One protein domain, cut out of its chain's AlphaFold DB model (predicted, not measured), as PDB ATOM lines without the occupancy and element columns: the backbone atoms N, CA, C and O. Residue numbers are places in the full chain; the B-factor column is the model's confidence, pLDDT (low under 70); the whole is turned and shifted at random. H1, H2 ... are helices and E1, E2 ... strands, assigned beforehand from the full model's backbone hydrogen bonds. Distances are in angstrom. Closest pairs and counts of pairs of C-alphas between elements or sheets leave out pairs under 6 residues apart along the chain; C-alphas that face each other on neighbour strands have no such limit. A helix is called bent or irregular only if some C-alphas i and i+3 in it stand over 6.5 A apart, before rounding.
ATOM      1  N   LYS A   2     -26.017 -12.867 -34.259       58.91
ATOM      2  CA  LYS A   2     -24.925 -13.748 -34.763       58.91
ATOM      3  C   LYS A   2     -23.549 -13.065 -34.889       58.91
ATOM      4  O   LYS A   2     -22.535 -13.714 -34.677       58.91
ATOM      5  N   LEU A   3     -23.512 -11.768 -35.208       62.38
ATOM      6  CA  LEU A   3     -22.269 -10.990 -35.292       62.38
ATOM      7  C   LEU A   3     -21.618 -10.722 -33.924       62.38
ATOM      8  O   LEU A   3     -20.402 -10.798 -33.829       62.38
ATOM      9  N   ALA A   4     -22.405 -10.470 -32.871       61.50
ATOM     10  CA  ALA A   4     -21.879 -10.225 -31.526       61.50
ATOM     11  C   ALA A   4     -21.283 -11.504 -30.921       61.50
ATOM     12  O   ALA A   4     -20.179 -11.472 -30.403       61.50
ATOM     13  N   VAL A   5     -21.955 -12.649 -31.093       61.97
ATOM     14  CA  VAL A   5     -21.439 -13.955 -30.640       61.97
ATOM     15  C   VAL A   5     -20.139 -14.313 -31.353       61.97
ATOM     16  O   VAL A   5     -19.175 -14.713 -30.720       61.97
ATOM     17  N   ARG A   6     -20.092 -14.133 -32.679       67.25
ATOM     18  CA  ARG A   6     -18.879 -14.385 -33.473       67.25
ATOM     19  C   ARG A   6     -17.730 -13.458 -33.093       67.25
ATOM     20  O   ARG A   6     -16.585 -13.886 -33.151       67.25
ATOM     21  N   ARG A   7     -18.035 -12.207 -32.740       67.56
ATOM     22  CA  ARG A   7     -17.046 -11.260 -32.231       67.56
ATOM     23  C   ARG A   7     -16.510 -11.719 -30.875       67.56
ATOM     24  O   ARG A   7     -15.303 -11.822 -30.760       67.56
ATOM     25  N   ILE A   8     -17.379 -12.083 -29.928       65.56
ATOM     26  CA  ILE A   8     -16.972 -12.586 -28.605       65.56
ATOM     27  C   ILE A   8     -16.117 -13.848 -28.740       65.56
ATOM     28  O   ILE A   8     -15.039 -13.902 -28.172       65.56
ATOM     29  N   LEU A   9     -16.546 -14.830 -29.539       65.81
ATOM     30  CA  LEU A   9     -15.776 -16.062 -29.756       65.81
ATOM     31  C   LEU A   9     -14.408 -15.780 -30.390       65.81
ATOM     32  O   LEU A   9     -13.412 -16.335 -29.952       65.81
ATOM     33  N   ARG A  10     -14.338 -14.871 -31.373       66.94
ATOM     34  CA  ARG A  10     -13.059 -14.458 -31.969       66.94
ATOM     35  C   ARG A  10     -12.174 -13.715 -30.969       66.94
ATOM     36  O   ARG A  10     -10.975 -13.943 -30.928       66.94
ATOM     37  N   GLU A  11     -12.752 -12.805 -30.191       68.62
ATOM     38  CA  GLU A  11     -12.021 -12.083 -29.151       68.62
ATOM     39  C   GLU A  11     -11.478 -13.045 -28.102       68.62
ATOM     40  O   GLU A  11     -10.347 -12.863 -27.667       68.62
ATOM     41  N   TRP A  12     -12.243 -14.078 -27.758       68.56
ATOM     42  CA  TRP A  12     -11.826 -15.150 -26.869       68.56
ATOM     43  C   TRP A  12     -10.670 -15.953 -27.481       68.56
ATOM     44  O   TRP A  12      -9.634 -16.056 -26.839       68.56
ATOM     45  N   ASP A  13     -10.766 -16.408 -28.732       64.12
ATOM     46  CA  ASP A  13      -9.682 -17.151 -29.409       64.12
ATOM     47  C   ASP A  13      -8.365 -16.354 -29.510       64.12
ATOM     48  O   ASP A  13      -7.277 -16.924 -29.481       64.12
ATOM     49  N   GLU A  14      -8.450 -15.029 -29.638       72.62
ATOM     50  CA  GLU A  14      -7.290 -14.133 -29.743       72.62
ATOM     51  C   GLU A  14      -6.724 -13.688 -28.385       72.62
ATOM     52  O   GLU A  14      -5.719 -12.970 -28.341       72.62
ATOM     53  N   SER A  15      -7.389 -14.041 -27.286       75.62
ATOM     54  CA  SER A  15      -7.013 -13.602 -25.948       75.62
ATOM     55  C   SER A  15      -6.169 -14.638 -25.220       75.62
ATOM     56  O   SER A  15      -6.331 -15.841 -25.398       75.62
ATOM     57  N   LEU A  16      -5.298 -14.164 -24.333       77.38
ATOM     58  CA  LEU A  16      -4.658 -15.028 -23.355       77.38
ATOM     59  C   LEU A  16      -5.691 -15.480 -22.317       77.38
ATOM     60  O   LEU A  16      -6.442 -14.667 -21.767       77.38
ATOM     61  N   HIS A  17      -5.661 -16.778 -22.033       82.12
ATOM     62  CA  HIS A  17      -6.425 -17.437 -20.978       82.12
ATOM     63  C   HIS A  17      -5.483 -18.226 -20.095       82.12
ATOM     64  O   HIS A  17      -4.359 -18.541 -20.488       82.12
ATOM     65  N   LEU A  18      -5.965 -18.584 -18.912       83.81
ATOM     66  CA  LEU A  18      -5.297 -19.606 -18.128       83.81
ATOM     67  C   LEU A  18      -5.479 -20.942 -18.861       83.81
ATOM     68  O   LEU A  18      -6.601 -21.317 -19.205       83.81
ATOM     69  N   THR A  19      -4.372 -21.609 -19.173       82.19
ATOM     70  CA  THR A  19      -4.360 -22.842 -19.975       82.19
ATOM     71  C   THR A  19      -3.915 -24.040 -19.136       82.19
ATOM     72  O   THR A  19      -3.395 -23.878 -18.034       82.19
ATOM     73  N   GLY A  20      -4.138 -25.253 -19.648       85.88
ATOM     74  CA  GLY A  20      -3.782 -26.505 -18.980       85.88
ATOM     75  C   GLY A  20      -4.997 -27.325 -18.541       85.88
ATOM     76  O   GLY A  20      -6.145 -26.948 -18.764       85.88
ATOM     77  N   THR A  21      -4.738 -28.488 -17.945       88.56
ATOM     78  CA  THR A  21      -5.773 -29.393 -17.407       88.56
ATOM     79  C   THR A  21      -5.962 -29.244 -15.898       88.56
ATOM     80  O   THR A  21      -6.930 -29.760 -15.341       88.56
ATOM     81  N   SER A  22      -5.061 -28.521 -15.235       94.69
ATOM     82  CA  SER A  22      -5.082 -28.249 -13.803       94.69
ATOM     83  C   SER A  22      -4.634 -26.826 -13.489       94.69
ATOM     84  O   SER A  22      -3.988 -26.160 -14.302       94.69
ATOM     85  N   TYR A  23      -4.976 -26.377 -12.287       96.19
ATOM     86  CA  TYR A  23      -4.612 -25.080 -11.731       96.19
ATOM     87  C   TYR A  23      -4.450 -25.193 -10.215       96.19
ATOM     88  O   TYR A  23      -4.995 -26.102  -9.581       96.19
ATOM     89  N   TRP A  24      -3.719 -24.259  -9.619       98.00
ATOM     90  CA  TRP A  24      -3.678 -24.098  -8.173       98.00
ATOM     91  C   TRP A  24      -4.804 -23.166  -7.736       98.00
ATOM     92  O   TRP A  24      -4.885 -22.027  -8.189       98.00
ATOM     93  N   GLY A  25      -5.676 -23.644  -6.858       97.69
ATOM     94  CA  GLY A  25      -6.671 -22.815  -6.192       97.69
ATOM     95  C   GLY A  25      -6.146 -22.345  -4.843       97.69
ATOM     96  O   GLY A  25      -5.835 -23.194  -4.003       97.69
ATOM     97  N   VAL A  26      -6.038 -21.030  -4.633       98.25
ATOM     98  CA  VAL A  26      -5.626 -20.420  -3.357       98.25
ATOM     99  C   VAL A  26      -6.812 -19.694  -2.719       98.25
ATOM    100  O   VAL A  26      -7.328 -18.713  -3.255       98.25
ATOM    101  N   SER A  27      -7.245 -20.180  -1.558       97.88
ATOM    102  CA  SER A  27      -8.449 -19.733  -0.851       97.88
ATOM    103  C   SER A  27      -8.108 -19.057   0.480       97.88
ATOM    104  O   SER A  27      -7.149 -19.430   1.152       97.88
ATOM    105  N   GLY A  28      -8.926 -18.087   0.899       96.88
ATOM    106  CA  GLY A  28      -8.752 -17.382   2.181       96.88
ATOM    107  C   GLY A  28      -7.917 -16.099   2.109       96.88
ATOM    108  O   GLY A  28      -7.559 -15.543   3.143       96.88
ATOM    109  N   ILE A  29      -7.630 -15.598   0.906       96.81
ATOM    110  CA  ILE A  29      -6.966 -14.304   0.717       96.81
ATOM    111  C   ILE A  29      -7.986 -13.188   0.977       96.81
ATOM    112  O   ILE A  29      -8.802 -12.880   0.113       96.81
ATOM    113  N   GLY A  30      -7.939 -12.583   2.165       92.88
ATOM    114  CA  GLY A  30      -8.880 -11.524   2.568       92.88
ATOM    115  C   GLY A  30      -8.290 -10.114   2.646       92.88
ATOM    116  O   GLY A  30      -9.040  -9.148   2.753       92.88
ATOM    117  N   ALA A  31      -6.963  -9.973   2.607       94.00
ATOM    118  CA  ALA A  31      -6.279  -8.701   2.827       94.00
ATOM    119  C   ALA A  31      -5.571  -8.223   1.547       94.00
ATOM    120  O   ALA A  31      -4.512  -8.754   1.200       94.00
ATOM    121  N   PRO A  32      -6.099  -7.194   0.853       93.94
ATOM    122  CA  PRO A  32      -5.499  -6.693  -0.383       93.94
ATOM    123  C   PRO A  32      -4.047  -6.247  -0.235       93.94
ATOM    124  O   PRO A  32      -3.229  -6.494  -1.116       93.94
ATOM    125  N   VAL A  33      -3.714  -5.612   0.888       91.81
ATOM    126  CA  VAL A  33      -2.355  -5.128   1.154       91.81
ATOM    127  C   VAL A  33      -1.364  -6.284   1.266       91.81
ATOM    128  O   VAL A  33      -0.359  -6.290   0.559       91.81
ATOM    129  N   GLU A  34      -1.675  -7.284   2.095       94.69
ATOM    130  CA  GLU A  34      -0.835  -8.475   2.277       94.69
ATOM    131  C   GLU A  34      -0.695  -9.245   0.950       94.69
ATOM    132  O   GLU A  34       0.406  -9.647   0.579       94.69
ATOM    133  N   PHE A  35      -1.781  -9.363   0.176       96.69
ATOM    134  CA  PHE A  35      -1.758  -9.982  -1.152       96.69
ATOM    135  C   PHE A  35      -0.739  -9.322  -2.090       96.69
ATOM    136  O   PHE A  35       0.112 -10.012  -2.651       96.69
ATOM    137  N   PHE A  36      -0.788  -7.995  -2.254       96.06
ATOM    138  CA  PHE A  36       0.124  -7.297  -3.169       96.06
ATOM    139  C   PHE A  36       1.575  -7.291  -2.676       96.06
ATOM    140  O   PHE A  36       2.493  -7.309  -3.496       96.06
ATOM    141  N   GLN A  37       1.794  -7.297  -1.358       94.56
ATOM    142  CA  GLN A  37       3.129  -7.426  -0.763       94.56
ATOM    143  C   GLN A  37       3.741  -8.810  -1.000       94.56
ATOM    144  O   GLN A  37       4.943  -8.905  -1.243       94.56
ATOM    145  N   ASN A  38       2.921  -9.863  -0.968       96.75
ATOM    146  CA  ASN A  38       3.363 -11.249  -1.130       96.75
ATOM    147  C   ASN A  38       3.406 -11.707  -2.594       96.75
ATOM    148  O   ASN A  38       4.060 -12.701  -2.898       96.75
ATOM    149  N   LEU A  39       2.757 -10.993  -3.518       95.94
ATOM    150  CA  LEU A  39       2.705 -11.351  -4.940       95.94
ATOM    151  C   LEU A  39       4.084 -11.610  -5.602       95.94
ATOM    152  O   LEU A  39       4.174 -12.524  -6.422       95.94
ATOM    153  N   PRO A  40       5.182 -10.907  -5.247       95.62
ATOM    154  CA  PRO A  40       6.520 -11.232  -5.749       95.62
ATOM    155  C   PRO A  40       7.037 -12.631  -5.377       95.62
ATOM    156  O   PRO A  40       7.915 -13.133  -6.071       95.62
ATOM    157  N   LEU A  41       6.530 -13.258  -4.306       95.31
ATOM    158  CA  LEU A  41       6.942 -14.612  -3.900       95.31
ATOM    159  C   LEU A  41       6.553 -15.653  -4.951       95.31
ATOM    160  O   LEU A  41       7.282 -16.608  -5.192       95.31
ATOM    161  N   ILE A  42       5.407 -15.440  -5.596       93.69
ATOM    162  CA  ILE A  42       4.871 -16.344  -6.610       93.69
ATOM    163  C   ILE A  42       5.286 -15.932  -8.031       93.69
ATOM    164  O   ILE A  42       5.474 -16.791  -8.891       93.69
ATOM    165  N   PHE A  43       5.514 -14.634  -8.266       91.62
ATOM    166  CA  PHE A  43       5.931 -14.085  -9.561       91.62
ATOM    167  C   PHE A  43       7.107 -13.113  -9.394       91.62
ATOM    168  O   PHE A  43       6.911 -11.897  -9.338       91.62
ATOM    169  N   PRO A  44       8.353 -13.610  -9.325       80.75
ATOM    170  CA  PRO A  44       9.487 -12.769  -8.949       80.75
ATOM    171  C   PRO A  44       9.855 -11.722 -10.008       80.75
ATOM    172  O   PRO A  44      10.404 -10.672  -9.663       80.75
ATOM    173  N   HIS A  45       9.560 -11.959 -11.293       84.94
ATOM    174  CA  HIS A  45      10.025 -11.086 -12.371       84.94
ATOM    175  C   HIS A  45       9.013 -10.890 -13.503       84.94
ATOM    176  O   HIS A  45       8.429 -11.841 -14.012       84.94
ATOM    177  N   GLY A  46       8.906  -9.635 -13.956       83.44
ATOM    178  CA  GLY A  46       8.522  -9.301 -15.329       83.44
ATOM    179  C   GLY A  46       7.090  -9.634 -15.743       83.44
ATOM    180  O   GLY A  46       6.871  -9.934 -16.915       83.44
ATOM    181  N   PHE A  47       6.128  -9.565 -14.825       94.88
ATOM    182  CA  PHE A  47       4.714  -9.752 -15.144       94.88
ATOM    183  C   PHE A  47       3.948  -8.427 -15.137       94.88
ATOM    184  O   PHE A  47       4.341  -7.441 -14.507       94.88
ATOM    185  N   SER A  48       2.841  -8.416 -15.868       96.75
ATOM    186  CA  SER A  48       1.896  -7.308 -15.891       96.75
ATOM    187  C   SER A  48       0.606  -7.725 -15.195       96.75
ATOM    188  O   SER A  48       0.260  -8.908 -15.148       96.75
ATOM    189  N   LEU A  49      -0.112  -6.743 -14.662       97.00
ATOM    190  CA  LEU A  49      -1.462  -6.923 -14.155       97.00
ATOM    191  C   LEU A  49      -2.470  -6.401 -15.174       97.00
ATOM    192  O   LEU A  49      -2.224  -5.399 -15.849       97.00
ATOM    193  N   LEU A  50      -3.608  -7.076 -15.271       97.06
ATOM    194  CA  LEU A  50      -4.829  -6.538 -15.850       97.06
ATOM    195  C   LEU A  50      -5.821  -6.301 -14.711       97.06
ATOM    196  O   LEU A  50      -6.179  -7.241 -13.999       97.06
ATOM    197  N   LEU A  51      -6.235  -5.048 -14.542       97.19
ATOM    198  CA  LEU A  51      -7.266  -4.648 -13.590       97.19
ATOM    199  C   LEU A  51      -8.549  -4.340 -14.354       97.19
ATOM    200  O   LEU A  51      -8.538  -3.495 -15.250       97.19
ATOM    201  N   GLU A  52      -9.639  -5.005 -13.985       95.69
ATOM    202  CA  GLU A  52     -10.959  -4.805 -14.588       95.69
ATOM    203  C   GLU A  52     -11.932  -4.269 -13.547       95.69
ATOM    204  O   GLU A  52     -11.990  -4.772 -12.423       95.69
ATOM    205  N   GLY A  53     -12.737  -3.277 -13.913       94.44
ATOM    206  CA  GLY A  53     -13.761  -2.742 -13.025       94.44
ATOM    207  C   GLY A  53     -14.843  -1.970 -13.763       94.44
ATOM    208  O   GLY A  53     -14.665  -1.530 -14.897       94.44
ATOM    209  N   ILE A  54     -15.975  -1.792 -13.090       92.75
ATOM    210  CA  ILE A  54     -17.061  -0.919 -13.539       92.75
ATOM    211  C   ILE A  54     -16.946   0.371 -12.729       92.75
ATOM    212  O   ILE A  54     -16.779   0.305 -11.514       92.75
ATOM    213  N   ASP A  55     -17.014   1.523 -13.396       92.88
ATOM    214  CA  ASP A  55     -16.939   2.847 -12.762       92.88
ATOM    215  C   ASP A  55     -15.650   3.097 -11.953       92.88
ATOM    216  O   ASP A  55     -15.665   3.730 -10.896       92.88
ATOM    217  N   VAL A  56     -14.504   2.641 -12.474       96.12
ATOM    218  CA  VAL A  56     -13.194   2.854 -11.838       96.12
ATOM    219  C   VAL A  56     -12.947   4.351 -11.583       96.12
ATOM    220  O   VAL A  56     -13.070   5.198 -12.477       96.12
ATOM    221  N   GLY A  57     -12.565   4.688 -10.352       97.12
ATOM    222  CA  GLY A  57     -12.356   6.060  -9.905       97.12
ATOM    223  C   GLY A  57     -11.210   6.761 -10.639       97.12
ATOM    224  O   GLY A  57     -10.207   6.152 -11.017       97.12
ATOM    225  N   ARG A  58     -11.314   8.088 -10.808       97.69
ATOM    226  CA  ARG A  58     -10.294   8.896 -11.513       97.69
ATOM    227  C   ARG A  58      -8.893   8.733 -10.912       97.69
ATOM    228  O   ARG A  58      -7.917   8.698 -11.660       97.69
ATOM    229  N   THR A  59      -8.792   8.631  -9.588       97.94
ATOM    230  CA  THR A  59      -7.513   8.448  -8.888       97.94
ATOM    231  C   THR A  59      -6.856   7.122  -9.267       97.94
ATOM    232  O   THR A  59      -5.673   7.107  -9.592       97.94
ATOM    233  N   ALA A  60      -7.630   6.032  -9.321       98.19
ATOM    234  CA  ALA A  60      -7.140   4.724  -9.744       98.19
ATOM    235  C   ALA A  60      -6.711   4.741 -11.218       98.19
ATOM    236  O   ALA A  60      -5.591   4.353 -11.532       98.19
ATOM    237  N   LYS A  61      -7.531   5.319 -12.110       98.25
ATOM    238  CA  LYS A  61      -7.179   5.492 -13.535       98.25
ATOM    239  C   LYS A  61      -5.868   6.262 -13.727       98.25
ATOM    240  O   LYS A  61      -5.061   5.895 -14.574       98.25
ATOM    241  N   SER A  62      -5.655   7.313 -12.932       98.31
ATOM    242  CA  SER A  62      -4.423   8.115 -12.981       98.31
ATOM    243  C   SER A  62      -3.216   7.294 -12.525       98.31
ATOM    244  O   SER A  62      -2.209   7.263 -13.224       98.31
ATOM    245  N   LEU A  63      -3.353   6.550 -11.420       98.44
ATOM    246  CA  LEU A  63      -2.318   5.630 -10.951       98.44
ATOM    247  C   LEU A  63      -1.965   4.583 -12.019       98.44
ATOM    248  O   LEU A  63      -0.790   4.334 -12.260       98.44
ATOM    249  N   TYR A  64      -2.954   3.992 -12.692       98.38
ATOM    250  CA  TYR A  64      -2.707   2.993 -13.737       98.38
ATOM    251  C   TYR A  64      -1.943   3.577 -14.930       98.38
ATOM    252  O   TYR A  64      -1.021   2.946 -15.441       98.38
ATOM    253  N   ALA A  65      -2.277   4.804 -15.339       97.94
ATOM    254  CA  ALA A  65      -1.606   5.489 -16.442       97.94
ATOM    255  C   ALA A  65      -0.127   5.813 -16.157       97.94
ATOM    256  O   ALA A  65       0.668   5.901 -17.090       97.94
ATOM    257  N   GLU A  66       0.255   5.970 -14.887       98.12
ATOM    258  CA  GLU A  66       1.645   6.205 -14.468       98.12
ATOM    259  C   GLU A  66       2.513   4.934 -14.503       98.12
ATOM    260  O   GLU A  66       3.740   5.025 -14.472       98.12
ATOM    261  N   HIS A  67       1.893   3.753 -14.583       97.69
ATOM    262  CA  HIS A  67       2.564   2.454 -14.533       97.69
ATOM    263  C   HIS A  67       2.171   1.564 -15.726       97.69
ATOM    264  O   HIS A  67       1.665   0.460 -15.521       97.69
ATOM    265  N   PRO A  68       2.368   2.005 -16.983       97.50
ATOM    266  CA  PRO A  68       1.925   1.250 -18.151       97.50
ATOM    267  C   PRO A  68       2.619  -0.114 -18.235       97.50
ATOM    268  O   PRO A  68       3.821  -0.225 -17.995       97.50
ATOM    269  N   ALA A  69       1.875  -1.156 -18.613       95.94
ATOM    270  CA  ALA A  69       2.462  -2.470 -18.864       95.94
ATOM    271  C   ALA A  69       3.542  -2.409 -19.957       95.94
ATOM    272  O   ALA A  69       3.333  -1.825 -21.023       95.94
ATOM    273  N   LYS A  70       4.670  -3.098 -19.736       91.19
ATOM    274  CA  LYS A  70       5.732  -3.272 -20.750       91.19
ATOM    275  C   LYS A  70       5.234  -3.965 -22.012       91.19
ATOM    276  O   LYS A  70       5.734  -3.717 -23.105       91.19
ATOM    277  N   PHE A  71       4.265  -4.855 -21.849       88.31
ATOM    278  CA  PHE A  71       3.598  -5.560 -22.927       88.31
ATOM    279  C   PHE A  71       2.102  -5.566 -22.626       88.31
ATOM    280  O   PHE A  71       1.660  -6.121 -21.627       88.31
ATOM    281  N   ALA A  72       1.311  -4.952 -23.500       86.06
ATOM    282  CA  ALA A  72      -0.135  -5.092 -23.462       86.06
ATOM    283  C   ALA A  72      -0.516  -6.283 -24.346       86.06
ATOM    284  O   ALA A  72      -0.308  -6.268 -25.563       86.06
ATOM    285  N   ARG A  73      -1.039  -7.339 -23.725       87.06
ATOM    286  CA  ARG A  73      -1.642  -8.473 -24.428       87.06
ATOM    287  C   ARG A  73      -3.141  -8.409 -24.248       87.06
ATOM    288  O   ARG A  73      -3.620  -8.008 -23.195       87.06
ATOM    289  N   LYS A  74      -3.874  -8.834 -25.270       87.25
ATOM    290  CA  LYS A  74      -5.306  -9.057 -25.141       87.25
ATOM    291  C   LYS A  74      -5.481 -10.238 -24.189       87.25
ATOM    292  O   LYS A  74      -5.086 -11.352 -24.513       87.25
ATOM    293  N   VAL A  75      -5.970  -9.970 -22.989       85.19
ATOM    294  CA  VAL A  75      -6.356 -10.984 -22.006       85.19
ATOM    295  C   VAL A  75      -7.874 -10.953 -21.982       85.19
ATOM    296  O   VAL A  75      -8.463  -9.874 -22.059       85.19
ATOM    297  N   ALA A  76      -8.514 -12.115 -21.957       81.75
ATOM    298  CA  ALA A  76      -9.964 -12.144 -22.049       81.75
ATOM    299  C   ALA A  76     -10.569 -11.499 -20.814       81.75
ATOM    300  O   ALA A  76     -10.091 -11.771 -19.721       81.75
ATOM    301  N   CYS A  77     -11.609 -10.689 -20.972       79.12
ATOM    302  CA  CYS A  77     -12.327 -10.130 -19.833       79.12
ATOM    303  C   CYS A  77     -13.216 -11.188 -19.179       79.12
ATOM    304  O   CYS A  77     -13.805 -12.020 -19.874       79.12
ATOM    305  N   ASP A  78     -13.340 -11.130 -17.854       75.31
ATOM    306  CA  ASP A  78     -14.248 -12.033 -17.134       75.31
ATOM    307  C   ASP A  78     -15.698 -11.534 -17.188       75.31
ATOM    308  O   ASP A  78     -16.643 -12.322 -17.280       75.31
ATOM    309  N   THR A  79     -15.885 -10.213 -17.197       74.69
ATOM    310  CA  THR A  79     -17.214  -9.598 -17.251       74.69
ATOM    311  C   THR A  79     -17.594  -9.214 -18.681       74.69
ATOM    312  O   THR A  79     -16.956  -8.376 -19.311       74.69
ATOM    313  N   LEU A  80     -18.690  -9.792 -19.189       70.81
ATOM    314  CA  LEU A  80     -19.220  -9.496 -20.531       70.81
ATOM    315  C   LEU A  80     -20.205  -8.315 -20.567       70.81
ATOM    316  O   LEU A  80     -20.427  -7.729 -21.627       70.81
ATOM    317  N   SER A  81     -20.891  -8.011 -19.457       69.69
ATOM    318  CA  SER A  81     -21.891  -6.936 -19.420       69.69
ATOM    319  C   SER A  81     -22.196  -6.450 -17.992       69.69
ATOM    320  O   SER A  81     -22.591  -7.274 -17.164       69.69
ATOM    321  N   PRO A  82     -22.125  -5.130 -17.715       81.81
ATOM    322  CA  PRO A  82     -21.618  -4.084 -18.613       81.81
ATOM    323  C   PRO A  82     -20.139  -4.317 -18.962       81.81
ATOM    324  O   PRO A  82     -19.449  -5.029 -18.244       81.81
ATOM    325  N   GLU A  83     -19.687  -3.786 -20.099       82.44
ATOM    326  CA  GLU A  83     -18.284  -3.904 -20.517       82.44
ATOM    327  C   GLU A  83     -17.398  -3.186 -19.483       82.44
ATOM    328  O   GLU A  83     -17.640  -2.002 -19.224       82.44
ATOM    329  N   PRO A  84     -16.448  -3.882 -18.832       89.94
ATOM    330  CA  PRO A  84     -15.605  -3.271 -17.816       89.94
ATOM    331  C   PRO A  84     -14.530  -2.388 -18.454       89.94
ATOM    332  O   PRO A  84     -14.006  -2.690 -19.530       89.94
ATOM    333  N   ASP A  85     -14.125  -1.338 -17.742       94.19
ATOM    334  CA  ASP A  85     -12.861  -0.676 -18.043       94.19
ATOM    335  C   ASP A  85     -11.719  -1.650 -17.706       94.19
ATOM    336  O   ASP A  85     -11.716  -2.256 -16.632       94.19
ATOM    337  N   SER A  86     -10.746  -1.782 -18.609       94.81
ATOM    338  CA  SER A  86      -9.610  -2.701 -18.467       94.81
ATOM    339  C   SER A  86      -8.285  -1.943 -18.539       94.81
ATOM    340  O   SER A  86      -8.035  -1.205 -19.495       94.81
ATOM    341  N   PHE A  87      -7.422  -2.132 -17.540       96.81
ATOM    342  CA  PHE A  87      -6.142  -1.431 -17.420       96.81
ATOM    343  C   PHE A  87      -4.981  -2.412 -17.310       96.81
ATOM    344  O   PHE A  87      -4.920  -3.207 -16.375       96.81
ATOM    345  N   HIS A  88      -4.036  -2.319 -18.244       97.38
ATOM    346  CA  HIS A  88      -2.804  -3.100 -18.228       97.38
ATOM    347  C   HIS A  88      -1.688  -2.291 -17.569       97.38
ATOM    348  O   HIS A  88      -1.284  -1.252 -18.097       97.38
ATOM    349  N   VAL A  89      -1.166  -2.785 -16.450       97.62
ATOM    350  CA  VAL A  89      -0.121  -2.102 -15.680       97.62
ATOM    351  C   VAL A  89       1.085  -3.000 -15.452       97.62
ATOM    352  O   VAL A  89       0.954  -4.215 -15.302       97.62
ATOM    353  N   GLU A  90       2.272  -2.407 -15.412       97.12
ATOM    354  CA  GLU A  90       3.470  -3.123 -14.986       97.12
ATOM    355  C   GLU A  90       3.442  -3.284 -13.465       97.12
ATOM    356  O   GLU A  90       3.312  -2.308 -12.718       97.12
ATOM    357  N   PHE A  91       3.595  -4.521 -12.991       96.75
ATOM    358  CA  PHE A  91       3.710  -4.744 -11.564       96.75
ATOM    359  C   PHE A  91       5.070  -4.259 -11.050       96.75
ATOM    360  O   PHE A  91       6.125  -4.573 -11.598       96.75
ATOM    361  N   SER A  92       5.048  -3.521  -9.944       95.50
ATOM    362  CA  SER A  92       6.243  -3.153  -9.189       95.50
ATOM    363  C   SER A  92       5.897  -2.993  -7.707       95.50
ATOM    364  O   SER A  92       4.741  -2.696  -7.391       95.50
ATOM    365  N   PRO A  93       6.872  -3.104  -6.786       93.31
ATOM    366  CA  PRO A  93       6.631  -2.842  -5.366       93.31
ATOM    367  C   PRO A  93       6.057  -1.443  -5.094       93.31
ATOM    368  O   PRO A  93       5.193  -1.281  -4.236       93.31
ATOM    369  N   LEU A  94       6.489  -0.435  -5.863       95.69
ATOM    370  CA  LEU A  94       5.961   0.926  -5.758       95.69
ATOM    371  C   LEU A  94       4.493   0.999  -6.200       95.69
ATOM    372  O   LEU A  94       3.676   1.606  -5.511       95.69
ATOM    373  N   PHE A  95       4.152   0.374  -7.330       96.88
ATOM    374  CA  PHE A  95       2.765   0.294  -7.791       96.88
ATOM    375  C   PHE A  95       1.883  -0.420  -6.760       96.88
ATOM    376  O   PHE A  95       0.845   0.112  -6.376       96.88
ATOM    377  N   ALA A  96       2.333  -1.579  -6.270       96.38
ATOM    378  CA  ALA A  96       1.659  -2.362  -5.239       96.38
ATOM    379  C   ALA A  96       1.355  -1.516  -3.996       96.38
ATOM    380  O   ALA A  96       0.204  -1.424  -3.584       96.38
ATOM    381  N   GLN A  97       2.361  -0.821  -3.458       95.88
ATOM    382  CA  GLN A  97       2.198   0.056  -2.300       95.88
ATOM    383  C   GLN A  97       1.154   1.156  -2.542       95.88
ATOM    384  O   GLN A  97       0.292   1.393  -1.695       95.88
ATOM    385  N   ARG A  98       1.214   1.835  -3.695       97.81
ATOM    386  CA  ARG A  98       0.287   2.930  -4.024       97.81
ATOM    387  C   ARG A  98      -1.137   2.430  -4.244       97.81
ATOM    388  O   ARG A  98      -2.080   3.091  -3.813       97.81
ATOM    389  N   LEU A  99      -1.292   1.273  -4.884       97.69
ATOM    390  CA  LEU A  99      -2.589   0.639  -5.083       97.69
ATOM    391  C   LEU A  99      -3.192   0.200  -3.744       97.69
ATOM    392  O   LEU A  99      -4.359   0.481  -3.489       97.69
ATOM    393  N   SER A 100      -2.398  -0.411  -2.864       96.38
ATOM    394  CA  SER A 100      -2.816  -0.768  -1.505       96.38
ATOM    395  C   SER A 100      -3.329   0.443  -0.725       96.38
ATOM    396  O   SER A 100      -4.447   0.398  -0.219       96.38
ATOM    397  N   ALA A 101      -2.578   1.548  -0.708       96.56
ATOM    398  CA  ALA A 101      -3.000   2.777  -0.031       96.56
ATOM    399  C   ALA A 101      -4.305   3.353  -0.616       96.56
ATOM    400  O   ALA A 101      -5.170   3.833   0.117       96.56
ATOM    401  N   LEU A 102      -4.476   3.280  -1.942       97.06
ATOM    402  CA  LEU A 102      -5.708   3.709  -2.606       97.06
ATOM    403  C   LEU A 102      -6.904   2.847  -2.180       97.06
ATOM    404  O   LEU A 102      -7.962   3.394  -1.871       97.06
ATOM    405  N   ILE A 103      -6.734   1.523  -2.136       96.25
ATOM    406  CA  ILE A 103      -7.776   0.576  -1.712       96.25
ATOM    407  C   ILE A 103      -8.173   0.815  -0.255       96.25
ATOM    408  O   ILE A 103      -9.363   0.810   0.048       96.25
ATOM    409  N   GLU A 104      -7.214   1.050   0.639       95.56
ATOM    410  CA  GLU A 104      -7.502   1.367   2.044       95.56
ATOM    411  C   GLU A 104      -8.305   2.667   2.184       95.56
ATOM    412  O   GLU A 104      -9.211   2.752   3.011       95.56
ATOM    413  N   GLN A 105      -8.007   3.673   1.356       96.81
ATOM    414  CA  GLN A 105      -8.663   4.977   1.423       96.81
ATOM    415  C   GLN A 105     -10.062   4.990   0.784       96.81
ATOM    416  O   GLN A 105     -10.961   5.661   1.289       96.81
ATOM    417  N   GLN A 106     -10.229   4.334  -0.367       95.94
ATOM    418  CA  GLN A 106     -11.408   4.491  -1.236       95.94
ATOM    419  C   GLN A 106     -12.217   3.195  -1.397       95.94
ATOM    420  O   GLN A 106     -13.299   3.208  -1.981       95.94
ATOM    421  N   GLY A 107     -11.714   2.079  -0.868       94.50
ATOM    422  CA  GLY A 107     -12.278   0.749  -1.053       94.50
ATOM    423  C   GLY A 107     -11.885   0.124  -2.393       94.50
ATOM    424  O   GLY A 107     -11.722   0.810  -3.406       94.50
ATOM    425  N   ARG A 108     -11.777  -1.211  -2.404       94.69
ATOM    426  CA  ARG A 108     -11.410  -2.026  -3.578       94.69
ATOM    427  C   ARG A 108     -12.267  -1.712  -4.802       94.69
ATOM    428  O   ARG A 108     -11.720  -1.496  -5.875       94.69
ATOM    429  N   GLU A 109     -13.582  -1.626  -4.619       93.38
ATOM    430  CA  GLU A 109     -14.558  -1.416  -5.700       93.38
ATOM    431  C   GLU A 109     -14.301  -0.158  -6.532       93.38
ATOM    432  O   GLU A 109     -14.608  -0.131  -7.718       93.38
ATOM    433  N   SER A 110     -13.714   0.879  -5.927       95.12
ATOM    434  CA  SER A 110     -13.347   2.107  -6.641       95.12
ATOM    435  C   SER A 110     -12.103   1.943  -7.526       95.12
ATOM    436  O   SER A 110     -11.845   2.780  -8.393       95.12
ATOM    437  N   ALA A 111     -11.328   0.879  -7.310       96.81
ATOM    438  CA  ALA A 111     -10.079   0.586  -7.997       96.81
ATOM    439  C   ALA A 111     -10.259  -0.505  -9.062       96.81
ATOM    440  O   ALA A 111      -9.890  -0.288 -10.218       96.81
ATOM    441  N   PHE A 112     -10.795  -1.666  -8.683       96.69
ATOM    442  CA  PHE A 112     -11.028  -2.813  -9.567       96.69
ATOM    443  C   PHE A 112     -11.949  -3.852  -8.908       96.69
ATOM    444  O   PHE A 112     -12.201  -3.814  -7.705       96.69
ATOM    445  N   ARG A 113     -12.415  -4.813  -9.706       94.81
ATOM    446  CA  ARG A 113     -13.192  -5.990  -9.288       94.81
ATOM    447  C   ARG A 113     -12.499  -7.296  -9.625       94.81
ATOM    448  O   ARG A 113     -12.417  -8.177  -8.776       94.81
ATOM    449  N   HIS A 114     -11.969  -7.402 -10.841       95.25
ATOM    450  CA  HIS A 114     -11.205  -8.569 -11.274       95.25
ATOM    451  C   HIS A 114      -9.742  -8.185 -11.433       95.25
ATOM    452  O   HIS A 114      -9.410  -7.061 -11.829       95.25
ATOM    453  N   LEU A 115      -8.871  -9.133 -11.113       96.56
ATOM    454  CA  LEU A 115      -7.435  -8.976 -11.244       96.56
ATOM    455  C   LEU A 115      -6.861 -10.184 -11.971       96.56
ATOM    456  O   LEU A 115      -7.171 -11.323 -11.630       96.56
ATOM    457  N   LYS A 116      -5.987  -9.944 -12.944       96.56
ATOM    458  CA  LYS A 116      -5.241 -11.006 -13.626       96.56
ATOM    459  C   LYS A 116      -3.772 -10.653 -13.660       96.56
ATOM    460  O   LYS A 116      -3.428  -9.487 -13.841       96.56
ATOM    461  N   GLY A 117      -2.912 -11.650 -13.522       96.06
ATOM    462  CA  GLY A 117      -1.483 -11.514 -13.781       96.06
ATOM    463  C   GLY A 117      -1.106 -12.299 -15.017       96.06
ATOM    464  O   GLY A 117      -1.592 -13.412 -15.216       96.06
ATOM    465  N   TYR A 118      -0.247 -11.731 -15.851       96.00
ATOM    466  CA  TYR A 118       0.190 -12.381 -17.081       96.00
ATOM    467  C   TYR A 118       1.632 -12.013 -17.434       96.00
ATOM    468  O   TYR A 118       2.122 -10.918 -17.133       96.00
ATOM    469  N   SER A 119       2.308 -12.955 -18.078       93.81
ATOM    470  CA  SER A 119       3.606 -12.774 -18.725       93.81
ATOM    471  C   SER A 119       3.395 -12.459 -20.219       93.81
ATOM    472  O   SER A 119       2.255 -12.427 -20.694       93.81
ATOM    473  N   PRO A 120       4.457 -12.216 -21.010       90.94
ATOM    474  CA  PRO A 120       4.310 -12.063 -22.459       90.94
ATOM    475  C   PRO A 120       3.712 -13.292 -23.161       90.94
ATOM    476  O   PRO A 120       3.243 -13.157 -24.297       90.94
ATOM    477  N   GLU A 121       3.774 -14.452 -22.502       91.00
ATOM    478  CA  GLU A 121       3.519 -15.783 -23.055       91.00
ATOM    479  C   GLU A 121       2.211 -16.395 -22.538       91.00
ATOM    480  O   GLU A 121       1.526 -17.075 -23.298       91.00
ATOM    481  N   GLU A 122       1.828 -16.138 -21.283       92.81
ATOM    482  CA  GLU A 122       0.678 -16.802 -20.660       92.81
ATOM    483  C   GLU A 122      -0.010 -15.966 -19.570       92.81
ATOM    484  O   GLU A 122       0.563 -15.026 -19.010       92.81
ATOM    485  N   VAL A 123      -1.249 -16.343 -19.234       94.50
ATOM    486  CA  VAL A 123      -1.910 -15.887 -18.002       94.50
ATOM    487  C   VAL A 123      -1.387 -16.711 -16.835       94.50
ATOM    488  O   VAL A 123      -1.523 -17.930 -16.810       94.50
ATOM    489  N   LEU A 124      -0.828 -16.021 -15.850       96.00
ATOM    490  CA  LEU A 124      -0.237 -16.615 -14.659       96.00
ATOM    491  C   LEU A 124      -1.278 -16.846 -13.566       96.00
ATOM    492  O   LEU A 124      -1.214 -17.844 -12.853       96.00
ATOM    493  N   PHE A 125      -2.240 -15.935 -13.431       96.88
ATOM    494  CA  PHE A 125      -3.361 -16.102 -12.515       96.88
ATOM    495  C   PHE A 125      -4.576 -15.276 -12.930       96.88
ATOM    496  O   PHE A 125      -4.451 -14.243 -13.595       96.88
ATOM    497  N   THR A 126      -5.742 -15.692 -12.449       96.12
ATOM    498  CA  THR A 126      -6.974 -14.906 -12.447       96.12
ATOM    499  C   THR A 126      -7.556 -14.861 -11.038       96.12
ATOM    500  O   THR A 126      -7.470 -15.819 -10.270       96.12
ATOM    501  N   PHE A 127      -8.131 -13.722 -10.671       96.31
ATOM    502  CA  PHE A 127      -8.802 -13.521  -9.396       96.31
ATOM    503  C   PHE A 127     -10.119 -12.788  -9.651       96.31
ATOM    504  O   PHE A 127     -10.195 -11.556  -9.633       96.31
ATOM    505  N   HIS A 128     -11.143 -13.572  -9.980       93.12
ATOM    506  CA  HIS A 128     -12.492 -13.074 -10.216       93.12
ATOM    507  C   HIS A 128     -13.112 -12.612  -8.894       93.12
ATOM    508  O   HIS A 128     -13.002 -13.336  -7.907       93.12
ATOM    509  N   ASP A 129     -13.756 -11.438  -8.878       92.06
ATOM    510  CA  ASP A 129     -14.257 -10.796  -7.654       92.06
ATOM    511  C   ASP A 129     -13.187 -10.841  -6.556       92.06
ATOM    512  O   ASP A 129     -13.366 -11.433  -5.490       92.06
ATOM    513  N   ALA A 130     -12.008 -10.303  -6.882       93.69
ATOM    514  CA  ALA A 130     -10.781 -10.482  -6.115       93.69
ATOM    515  C   ALA A 130     -11.029 -10.258  -4.619       93.69
ATOM    516  O   ALA A 130     -11.567  -9.219  -4.262       93.69
ATOM    517  N   PHE A 131     -10.611 -11.188  -3.756       95.38
ATOM    518  CA  PHE A 131     -10.861 -11.232  -2.296       95.38
ATOM    519  C   PHE A 131     -12.239 -11.745  -1.829       95.38
ATOM    520  O   PHE A 131     -12.449 -11.868  -0.625       95.38
ATOM    521  N   GLU A 132     -13.164 -12.086  -2.729       92.75
ATOM    522  CA  GLU A 132     -14.425 -12.779  -2.383       92.75
ATOM    523  C   GLU A 132     -14.441 -14.251  -2.811       92.75
ATOM    524  O   GLU A 132     -15.282 -15.025  -2.352       92.75
ATOM    525  N   GLY A 133     -13.499 -14.648  -3.665       91.56
ATOM    526  CA  GLY A 133     -13.395 -15.998  -4.201       91.56
ATOM    527  C   GLY A 133     -12.015 -16.619  -4.034       91.56
ATOM    528  O   GLY A 133     -11.227 -16.277  -3.150       91.56
ATOM    529  N   GLU A 134     -11.733 -17.558  -4.924       95.19
ATOM    530  CA  GLU A 134     -10.446 -18.227  -5.025       95.19
ATOM    531  C   GLU A 134      -9.546 -17.512  -6.038       95.19
ATOM    532  O   GLU A 134      -9.987 -17.139  -7.127       95.19
ATOM    533  N   LEU A 135      -8.269 -17.357  -5.690       97.12
ATOM    534  CA  LEU A 135      -7.230 -17.014  -6.651       97.12
ATOM    535  C   LEU A 135      -6.871 -18.279  -7.436       97.12
ATOM    536  O   LEU A 135      -6.395 -19.261  -6.863       97.12
ATOM    537  N   VAL A 136      -7.074 -18.238  -8.748       96.88
ATOM    538  CA  VAL A 136      -6.774 -19.333  -9.672       96.88
ATOM    539  C   VAL A 136      -5.409 -19.067 -10.291       96.88
ATOM    540  O   VAL A 136      -5.247 -18.130 -11.069       96.88
ATOM    541  N   VAL A 137      -4.415 -19.881  -9.953       97.06
ATOM    542  CA  VAL A 137      -3.036 -19.748 -10.436       97.06
ATOM    543  C   VAL A 137      -2.716 -20.864 -11.428       97.06
ATOM    544  O   VAL A 137      -3.096 -22.018 -11.227       97.06
ATOM    545  N   SER A 138      -1.999 -20.528 -12.499       96.00
ATOM    546  CA  SER A 138      -1.563 -21.486 -13.512       96.00
ATOM    547  C   SER A 138      -0.758 -22.627 -12.894       96.00
ATOM    548  O   SER A 138       0.088 -22.410 -12.026       96.00
ATOM    549  N   SER A 139      -0.984 -23.851 -13.368       95.75
ATOM    550  CA  SER A 139      -0.191 -25.018 -12.962       95.75
ATOM    551  C   SER A 139       1.254 -24.975 -13.474       95.75
ATOM    552  O   SER A 139       2.073 -25.769 -13.014       95.75
ATOM    553  N   SER A 140       1.595 -24.035 -14.370       94.69
ATOM    554  CA  SER A 140       2.988 -23.741 -14.741       94.69
ATOM    555  C   SER A 140       3.788 -23.120 -13.589       94.69
ATOM    556  O   SER A 140       5.017 -23.203 -13.574       94.69
ATOM    557  N   VAL A 141       3.110 -22.542 -12.591       95.88
ATOM    558  CA  VAL A 141       3.741 -22.007 -11.384       95.88
ATOM    559  C   VAL A 141       4.135 -23.150 -10.456       95.88
ATOM    560  O   VAL A 141       3.324 -24.017 -10.119       95.88
ATOM    561  N   ALA A 142       5.393 -23.134 -10.020       96.31
ATOM    562  CA  ALA A 142       5.935 -24.158  -9.140       96.31
ATOM    563  C   ALA A 142       5.187 -24.201  -7.798       96.31
ATOM    564  O   ALA A 142       5.000 -23.173  -7.148       96.31
ATOM    565  N   GLU A 143       4.841 -25.409  -7.347       97.50
ATOM    566  CA  GLU A 143       4.122 -25.647  -6.087       97.50
ATOM    567  C   GLU A 143       4.785 -24.963  -4.886       97.50
ATOM    568  O   GLU A 143       4.101 -24.380  -4.050       97.50
ATOM    569  N   VAL A 144       6.123 -24.977  -4.824       97.94
ATOM    570  CA  VAL A 144       6.883 -24.323  -3.749       97.94
ATOM    571  C   VAL A 144       6.574 -22.827  -3.655       97.94
ATOM    572  O   VAL A 144       6.334 -22.330  -2.560       97.94
ATOM    573  N   ALA A 145       6.477 -22.131  -4.789       97.69
ATOM    574  CA  ALA A 145       6.191 -20.700  -4.827       97.69
ATOM    575  C   ALA A 145       4.735 -20.406  -4.426       97.69
ATOM    576  O   ALA A 145       4.465 -19.457  -3.689       97.69
ATOM    577  N   VAL A 146       3.791 -21.257  -4.853       98.19
ATOM    578  CA  VAL A 146       2.379 -21.177  -4.433       98.19
ATOM    579  C   VAL A 146       2.253 -21.394  -2.924       98.19
ATOM    580  O   VAL A 146       1.529 -20.659  -2.255       98.19
ATOM    581  N   SER A 147       2.978 -22.376  -2.386       98.25
ATOM    582  CA  SER A 147       2.992 -22.713  -0.962       98.25
ATOM    583  C   SER A 147       3.559 -21.577  -0.110       98.25
ATOM    584  O   SER A 147       2.929 -21.169   0.867       98.25
ATOM    585  N   GLU A 148       4.699 -21.001  -0.507       97.94
ATOM    586  CA  GLU A 148       5.302 -19.842   0.164       97.94
ATOM    587  C   GLU A 148       4.354 -18.638   0.174       97.94
ATOM    588  O   GLU A 148       4.136 -18.018   1.219       97.94
ATOM    589  N   PHE A 149       3.728 -18.348  -0.969       98.06
ATOM    590  CA  PHE A 149       2.730 -17.291  -1.088       98.06
ATOM    591  C   PHE A 149       1.494 -17.540  -0.211       98.06
ATOM    592  O   PHE A 149       1.032 -16.625   0.480       98.06
ATOM    593  N   ALA A 150       0.958 -18.764  -0.216       98.12
ATOM    594  CA  ALA A 150      -0.212 -19.131   0.577       98.12
ATOM    595  C   ALA A 150       0.084 -19.013   2.077       98.12
ATOM    596  O   ALA A 150      -0.696 -18.404   2.808       98.12
ATOM    597  N   LEU A 151       1.248 -19.498   2.521       97.94
ATOM    598  CA  LEU A 151       1.698 -19.375   3.906       97.94
ATOM    599  C   LEU A 151       1.834 -17.905   4.327       97.94
ATOM    600  O   LEU A 151       1.287 -17.514   5.360       97.94
ATOM    601  N   ALA A 152       2.506 -17.080   3.518       97.44
ATOM    602  CA  ALA A 152       2.679 -15.651   3.793       97.44
ATOM    603  C   ALA A 152       1.338 -14.895   3.835       97.44
ATOM    604  O   ALA A 152       1.180 -13.947   4.605       97.44
ATOM    605  N   SER A 153       0.359 -15.344   3.046       96.56
ATOM    606  CA  SER A 153      -0.985 -14.755   2.964       96.56
ATOM    607  C   SER A 153      -1.991 -15.381   3.937       96.56
ATOM    608  O   SER A 153      -3.168 -15.030   3.890       96.56
ATOM    609  N   LYS A 154      -1.557 -16.312   4.806       97.00
ATOM    610  CA  LYS A 154      -2.418 -17.078   5.735       97.00
ATOM    611  C   LYS A 154      -3.589 -17.777   5.020       97.00
ATOM    612  O   LYS A 154      -4.678 -17.918   5.573       97.00
ATOM    613  N   ALA A 155      -3.346 -18.201   3.787       97.75
ATOM    614  CA  ALA A 155      -4.292 -18.848   2.896       97.75
ATOM    615  C   ALA A 155      -4.031 -20.362   2.827       97.75
ATOM    616  O   ALA A 155      -2.978 -20.857   3.232       97.75
ATOM    617  N   SER A 156      -4.994 -21.106   2.288       98.19
ATOM    618  CA  SER A 156      -4.818 -22.510   1.911       98.19
ATOM    619  C   SER A 156      -4.692 -22.633   0.397       98.19
ATOM    620  O   SER A 156      -5.201 -21.791  -0.344       98.19
ATOM    621  N   PHE A 157      -4.026 -23.686  -0.077       98.50
ATOM    622  CA  PHE A 157      -3.941 -23.972  -1.505       98.50
ATOM    623  C   PHE A 157      -4.182 -25.451  -1.802       98.50
ATOM    624  O   PHE A 157      -3.966 -26.318  -0.953       98.50
ATOM    625  N   SER A 158      -4.661 -25.739  -3.011       98.12
ATOM    626  CA  SER A 158      -4.855 -27.104  -3.511       98.12
ATOM    627  C   SER A 158      -4.710 -27.152  -5.028       98.12
ATOM    628  O   SER A 158      -5.086 -26.202  -5.716       98.12
ATOM    629  N   LEU A 159      -4.176 -28.255  -5.557       97.75
ATOM    630  CA  LEU A 159      -4.202 -28.514  -6.994       97.75
ATOM    631  C   LEU A 159      -5.595 -29.005  -7.384       97.75
ATOM    632  O   LEU A 159      -6.107 -29.965  -6.805       97.75
ATOM    633  N   LYS A 160      -6.192 -28.375  -8.389       96.69
ATOM    634  CA  LYS A 160      -7.508 -28.722  -8.919       96.69
ATOM    635  C   LYS A 160      -7.406 -29.013 -10.402       96.69
ATOM    636  O   LYS A 160      -6.502 -28.534 -11.083       96.69
ATOM    637  N   GLN A 161      -8.336 -29.809 -10.909       93.56
ATOM    638  CA  GLN A 161      -8.496 -29.990 -12.344       93.56
ATOM    639  C   GLN A 161      -9.476 -28.954 -12.873       93.56
ATOM    640  O   GLN A 161     -10.434 -28.581 -12.192       93.56
ATOM    641  N   PHE A 162      -9.244 -28.493 -14.097       84.38
ATOM    642  CA  PHE A 162     -10.280 -27.771 -14.807       84.38
ATOM    643  C   PHE A 162     -11.431 -28.734 -15.076       84.38
ATOM    644  O   PHE A 162     -11.320 -29.635 -15.904       84.38
ATOM    645  N   GLU A 163     -12.569 -28.496 -14.431       76.81
ATOM    646  CA  GLU A 163     -13.860 -28.992 -14.903       76.81
ATOM    647  C   GLU A 163     -14.271 -28.166 -16.134       76.81
ATOM    648  O   GLU A 163     -15.289 -27.477 -16.152       76.81
ATOM    649  N   PHE A 164     -13.413 -28.128 -17.159       64.00
ATOM    650  CA  PHE A 164     -13.747 -27.446 -18.397       64.00
ATOM    651  C   PHE A 164     -14.721 -28.334 -19.157       64.00
ATOM    652  O   PHE A 164     -14.322 -29.264 -19.857       64.00
ATOM    653  N   ASP A 165     -16.008 -28.043 -19.004       58.38
ATOM    654  CA  ASP A 165     -17.023 -28.497 -19.936       58.38
ATOM    655  C   ASP A 165     -17.284 -27.383 -20.970       58.38
ATOM    656  O   ASP A 165     -17.966 -26.394 -20.658       58.38
ATOM    657  N   PRO A 166     -16.778 -27.518 -22.212       56.16
ATOM    658  CA  PRO A 166     -17.037 -26.564 -23.288       56.16
ATOM    659  C   PRO A 166     -18.540 -26.339 -23.514       56.16
ATOM    660  O   PRO A 166     -18.951 -25.247 -23.917       56.16
ATOM    661  N   HIS A 167     -19.383 -27.343 -23.232       51.00
ATOM    662  CA  HIS A 167     -20.833 -27.203 -23.344       51.00
ATOM    663  C   HIS A 167     -21.400 -26.244 -22.302       51.00
ATOM    664  O   HIS A 167     -22.249 -25.421 -22.644       51.00
ATOM    665  N   THR A 168     -20.912 -26.284 -21.066       58.84
ATOM    666  CA  THR A 168     -21.367 -25.384 -20.001       58.84
ATOM    667  C   THR A 168     -21.055 -23.920 -20.325       58.84
ATOM    668  O   THR A 168     -21.921 -23.060 -20.139       58.84
ATOM    669  N   GLN A 169     -19.887 -23.620 -20.907       64.38
ATOM    670  CA  GLN A 169     -19.564 -22.250 -21.333       64.38
ATOM    671  C   GLN A 169     -20.388 -21.790 -22.542       64.38
ATOM    672  O   GLN A 169     -20.903 -20.672 -22.542       64.38
ATOM    673  N   LEU A 170     -20.596 -22.653 -23.541       59.25
ATOM    674  CA  LEU A 170     -21.473 -22.341 -24.677       59.25
ATOM    675  C   LEU A 170     -22.927 -22.108 -24.236       59.25
ATOM    676  O   LEU A 170     -23.590 -21.209 -24.755       59.25
ATOM    677  N   VAL A 171     -23.417 -22.870 -23.255       59.44
ATOM    678  CA  VAL A 171     -24.758 -22.703 -22.673       59.44
ATOM    679  C   VAL A 171     -24.851 -21.422 -21.841       59.44
ATOM    680  O   VAL A 171     -25.868 -20.728 -21.909       59.44
ATOM    681  N   ALA A 172     -23.819 -21.076 -21.068       62.22
ATOM    682  CA  ALA A 172     -23.767 -19.809 -20.338       62.22
ATOM    683  C   ALA A 172     -23.772 -18.611 -21.302       62.22
ATOM    684  O   ALA A 172     -24.540 -17.665 -21.111       62.22
ATOM    685  N   LEU A 173     -22.990 -18.698 -22.382       61.66
ATOM    686  CA  LEU A 173     -22.933 -17.694 -23.438       61.66
ATOM    687  C   LEU A 173     -24.292 -17.556 -24.147       61.66
ATOM    688  O   LEU A 173     -24.791 -16.440 -24.293       61.66
ATOM    689  N   ASP A 174     -24.947 -18.665 -24.513       64.00
ATOM    690  CA  ASP A 174     -26.290 -18.633 -25.110       64.00
ATOM    691  C   ASP A 174     -27.324 -18.000 -24.165       64.00
ATOM    692  O   ASP A 174     -28.062 -17.104 -24.575       64.00
ATOM    693  N   LYS A 175     -27.327 -18.361 -22.874       64.25
ATOM    694  CA  LYS A 175     -28.229 -17.764 -21.870       64.25
ATOM    695  C   LYS A 175     -28.001 -16.261 -21.683       64.25
ATOM    696  O   LYS A 175     -28.972 -15.515 -21.529       64.25
ATOM    697  N   ALA A 176     -26.749 -15.806 -21.697       61.94
ATOM    698  CA  ALA A 176     -26.408 -14.389 -21.568       61.94
ATOM    699  C   ALA A 176     -26.856 -13.572 -22.793       61.94
ATOM    700  O   ALA A 176     -27.327 -12.439 -22.661       61.94
ATOM    701  N   LEU A 177     -26.746 -14.163 -23.985       63.94
ATOM    702  CA  LEU A 177     -27.073 -13.526 -25.261       63.94
ATOM    703  C   LEU A 177     -28.561 -13.608 -25.621       63.94
ATOM    704  O   LEU A 177     -29.081 -12.709 -26.284       63.94
ATOM    705  N   ASN A 178     -29.251 -14.650 -25.157       68.69
ATOM    706  CA  ASN A 178     -30.687 -14.869 -25.299       68.69
ATOM    707  C   ASN A 178     -31.370 -14.889 -23.923       68.69
ATOM    708  O   ASN A 178     -31.945 -15.910 -23.529       68.69
ATOM    709  N   PRO A 179     -31.367 -13.767 -23.177       65.62
ATOM    710  CA  PRO A 179     -32.007 -13.746 -21.877       65.62
ATOM    711  C   PRO A 179     -33.500 -14.081 -22.035       65.62
ATOM    712  O   PRO A 179     -34.162 -13.585 -22.967       65.62
ATOM    713  N   PRO A 180     -34.066 -14.908 -21.138       67.00
ATOM    714  CA  PRO A 180     -35.477 -15.255 -21.190       67.00
ATOM    715  C   PRO A 180     -36.341 -13.986 -21.192       67.00
ATOM    716  O   PRO A 180     -35.931 -12.918 -20.731       67.00
ATOM    717  N   TRP A 181     -37.533 -14.071 -21.786       67.19
ATOM    718  CA  TRP A 181     -38.373 -12.900 -22.070       67.19
ATOM    719  C   TRP A 181     -38.660 -12.041 -20.825       67.19
ATOM    720  O   TRP A 181     -38.719 -10.817 -20.934       67.19
ATOM    721  N   TRP A 182     -38.750 -12.652 -19.640       58.78
ATOM    722  CA  TRP A 182     -38.944 -11.944 -18.375       58.78
ATOM    723  C   TRP A 182     -37.720 -11.103 -17.982       58.78
ATOM    724  O   TRP A 182     -37.883  -9.980 -17.522       58.78
ATOM    725  N   ALA A 183     -36.490 -11.561 -18.233       66.69
ATOM    726  CA  ALA A 183     -35.278 -10.782 -17.958       66.69
ATOM    727  C   ALA A 183     -35.179  -9.566 -18.895       66.69
ATOM    728  O   ALA A 183     -34.764  -8.478 -18.484       66.69
ATOM    729  N   ARG A 184     -35.637  -9.721 -20.147       73.12
ATOM    730  CA  ARG A 184     -35.796  -8.609 -21.099       73.12
ATOM    731  C   ARG A 184     -36.865  -7.615 -20.640       73.12
ATOM    732  O   ARG A 184     -36.646  -6.409 -20.744       73.12
ATOM    733  N   LEU A 185     -37.986  -8.105 -20.109       67.19
ATOM    734  CA  LEU A 185     -39.059  -7.279 -19.549       67.19
ATOM    735  C   LEU A 185     -38.588  -6.503 -18.308       67.19
ATOM    736  O   LEU A 185     -38.783  -5.294 -18.243       67.19
ATOM    737  N   MET A 186     -37.887  -7.154 -17.376       68.88
ATOM    738  CA  MET A 186     -37.355  -6.516 -16.165       68.88
ATOM    739  C   MET A 186     -36.309  -5.437 -16.481       68.88
ATOM    740  O   MET A 186     -36.312  -4.384 -15.848       68.88
ATOM    741  N   ARG A 187     -35.454  -5.635 -17.501       75.31
ATOM    742  CA  ARG A 187     -34.560  -4.565 -17.992       75.31
ATOM    743  C   ARG A 187     -35.338  -3.376 -18.552       75.31
ATOM    744  O   ARG A 187     -34.967  -2.244 -18.270       75.31
ATOM    745  N   ARG A 188     -36.415  -3.611 -19.311       71.50
ATOM    746  CA  ARG A 188     -37.262  -2.527 -19.841       71.50
ATOM    747  C   ARG A 188     -37.929  -1.731 -18.723       71.50
ATOM    748  O   ARG A 188     -37.889  -0.511 -18.770       71.50
ATOM    749  N   LEU A 189     -38.456  -2.413 -17.707       68.19
ATOM    750  CA  LEU A 189     -39.106  -1.765 -16.564       68.19
ATOM    751  C   LEU A 189     -38.129  -0.923 -15.726       68.19
ATOM    752  O   LEU A 189     -38.508   0.146 -15.257       68.19
ATOM    753  N   ARG A 190     -36.863  -1.348 -15.590       74.38
ATOM    754  CA  ARG A 190     -35.809  -0.545 -14.935       74.38
ATOM    755  C   ARG A 190     -35.400   0.695 -15.735       74.38
ATOM    756  O   ARG A 190     -35.024   1.688 -15.135       74.38
ATOM    757  N   LEU A 191     -35.473   0.648 -17.067       64.44
ATOM    758  CA  LEU A 191     -35.121   1.781 -17.934       64.44
ATOM    759  C   LEU A 191     -36.242   2.825 -18.053       64.44
ATOM    760  O   LEU A 191     -35.975   3.959 -18.432       64.44
ATOM    761  N   THR A 192     -37.487   2.457 -17.741       69.69
ATOM    762  CA  THR A 192     -38.635   3.379 -17.747       69.69
ATOM    763  C   THR A 192     -38.942   3.982 -16.376       69.69
ATOM    764  O   THR A 192     -39.815   4.837 -16.279       69.69
ATOM    765  N   GLY A 193     -38.247   3.544 -15.322       54.59
ATOM    766  CA  GLY A 193     -38.347   4.108 -13.979       54.59
ATOM    767  C   GLY A 193     -37.290   5.185 -13.748       54.59
ATOM    768  O   GLY A 193     -36.269   4.912 -13.125       54.59
TER     769      GLY A 193
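AT A GLANCE: This is residues 2 to 193 of the 195 residues of an uncharacterized protein of Opitutaceae bacterium EW11 (UniProt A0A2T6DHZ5). A strongly twisted sheet of seven strands forms a wall, with a row of four helices, H3, H4, H2 and H5, covering one face and residues 71 to 78 passing over the other. To one side, away from the sheet, H1 and H6 near each other make a loose annex, beyond which residues 178 to 193, with H7, stick out. The printed part has 192 residues, along the chain H1 E1 H2 E2 H3 E3 H4 E4 E5 E6 H5 E7 H6 H7, of mixed class; the sheet is antiparallel, in the order E3 E2 E4 E5 E6 E1 E7. It is compact, with a radius of gyration of the C-alphas of 17.7 A, and spans 49 by 39 by 30 A.

HOW THE PARTS SIT: The sheet's edge strands are E3, residues 85 to 90, and E7, residues 156 to 161; its inner strands are E2, 48 to 53, E4, 114 to 118, E5, 123 to 127, E6, 135 to 138, and E1, 22 to 27. Within hydrogen-bond range are N 49 and O 89 at 2.8 A between E2 and E3, N 50 and O 116 at 2.8 A between E2 and E4, and N 127 and O 115 at 2.8 A between E4 and E5. So are N 126 and O 136 at 2.8 A between E5 and E6, N 24 and O 137 at 2.8 A between E1 and E6, and N 160 and O 23 at 2.8 A between E7 and E1. E4, E5 and E6 form a meander, each strand the antiparallel neighbour of the one before, with hairpins E4 and E5, E5 and E6. H3, residues 58 to 66, lies over E3 at a height over the sheet of 8.8 A. H5, residues 143 to 152, is on the same face at 9.2 A, over E1 and only just over E7, with 3 of its C-alphas there; these helices and the sheet make two layers. E3, H4, E4 and E6, H5, E7 are split strand-helix-strand units, strands running the same way with another between them, with right-handed crossovers. H4, residues 93 to 106, touches H3 with residues 98 to 102 alone, closest at the C-alphas of Leu 102 and Ala 60, 7.4 A. H2, residues 32 to 42, touches H4, closest at the C-alphas of Val 33 and Ser 100, 5.1 A, and H5, at those of Ile 42 and Ala 145, 4.9 A. H1, residues 2 to 13, and H6, residues 166 to 177, are close but not clearly touching, the closest C-alphas, of Val 5 and Leu 177, being 7.8 A apart. H7, residues 181 to 191, is apart from H6. Every O i to N i+4 pair is within hydrogen-bond range in H1, H3, H4, H5, H6 and H7, against 4 of 7 in H2, which is irregular: C-alphas 37 and 40 are 7.1 A apart.

IN THESE COORDINATES: E3 spans 16.8 A, E2 16.6 A, E7 16.5 A and E1 15.9 A from first to last C-alpha; H4, the longest helix by residues, spans 19.9 A. C-alpha 85, where E3 begins, is at (-12.861, -0.676, -18.043), C-alpha 2, where H1 begins, at (-24.925, -13.748, -34.763), and C-alpha 191, where H7 ends, at (-35.121, 1.781, -17.934).

THE WHOLE: The two C-alphas farthest apart, of Val 144 and Thr 192, are 55.1 A apart. The printed part has no cut, and the one long link is H3 to E3, residues 67 to 84. Mean pLDDT of the printed part is 87.1; 39 residues are under 70, among them residues 2 to 13 and 164 to 183.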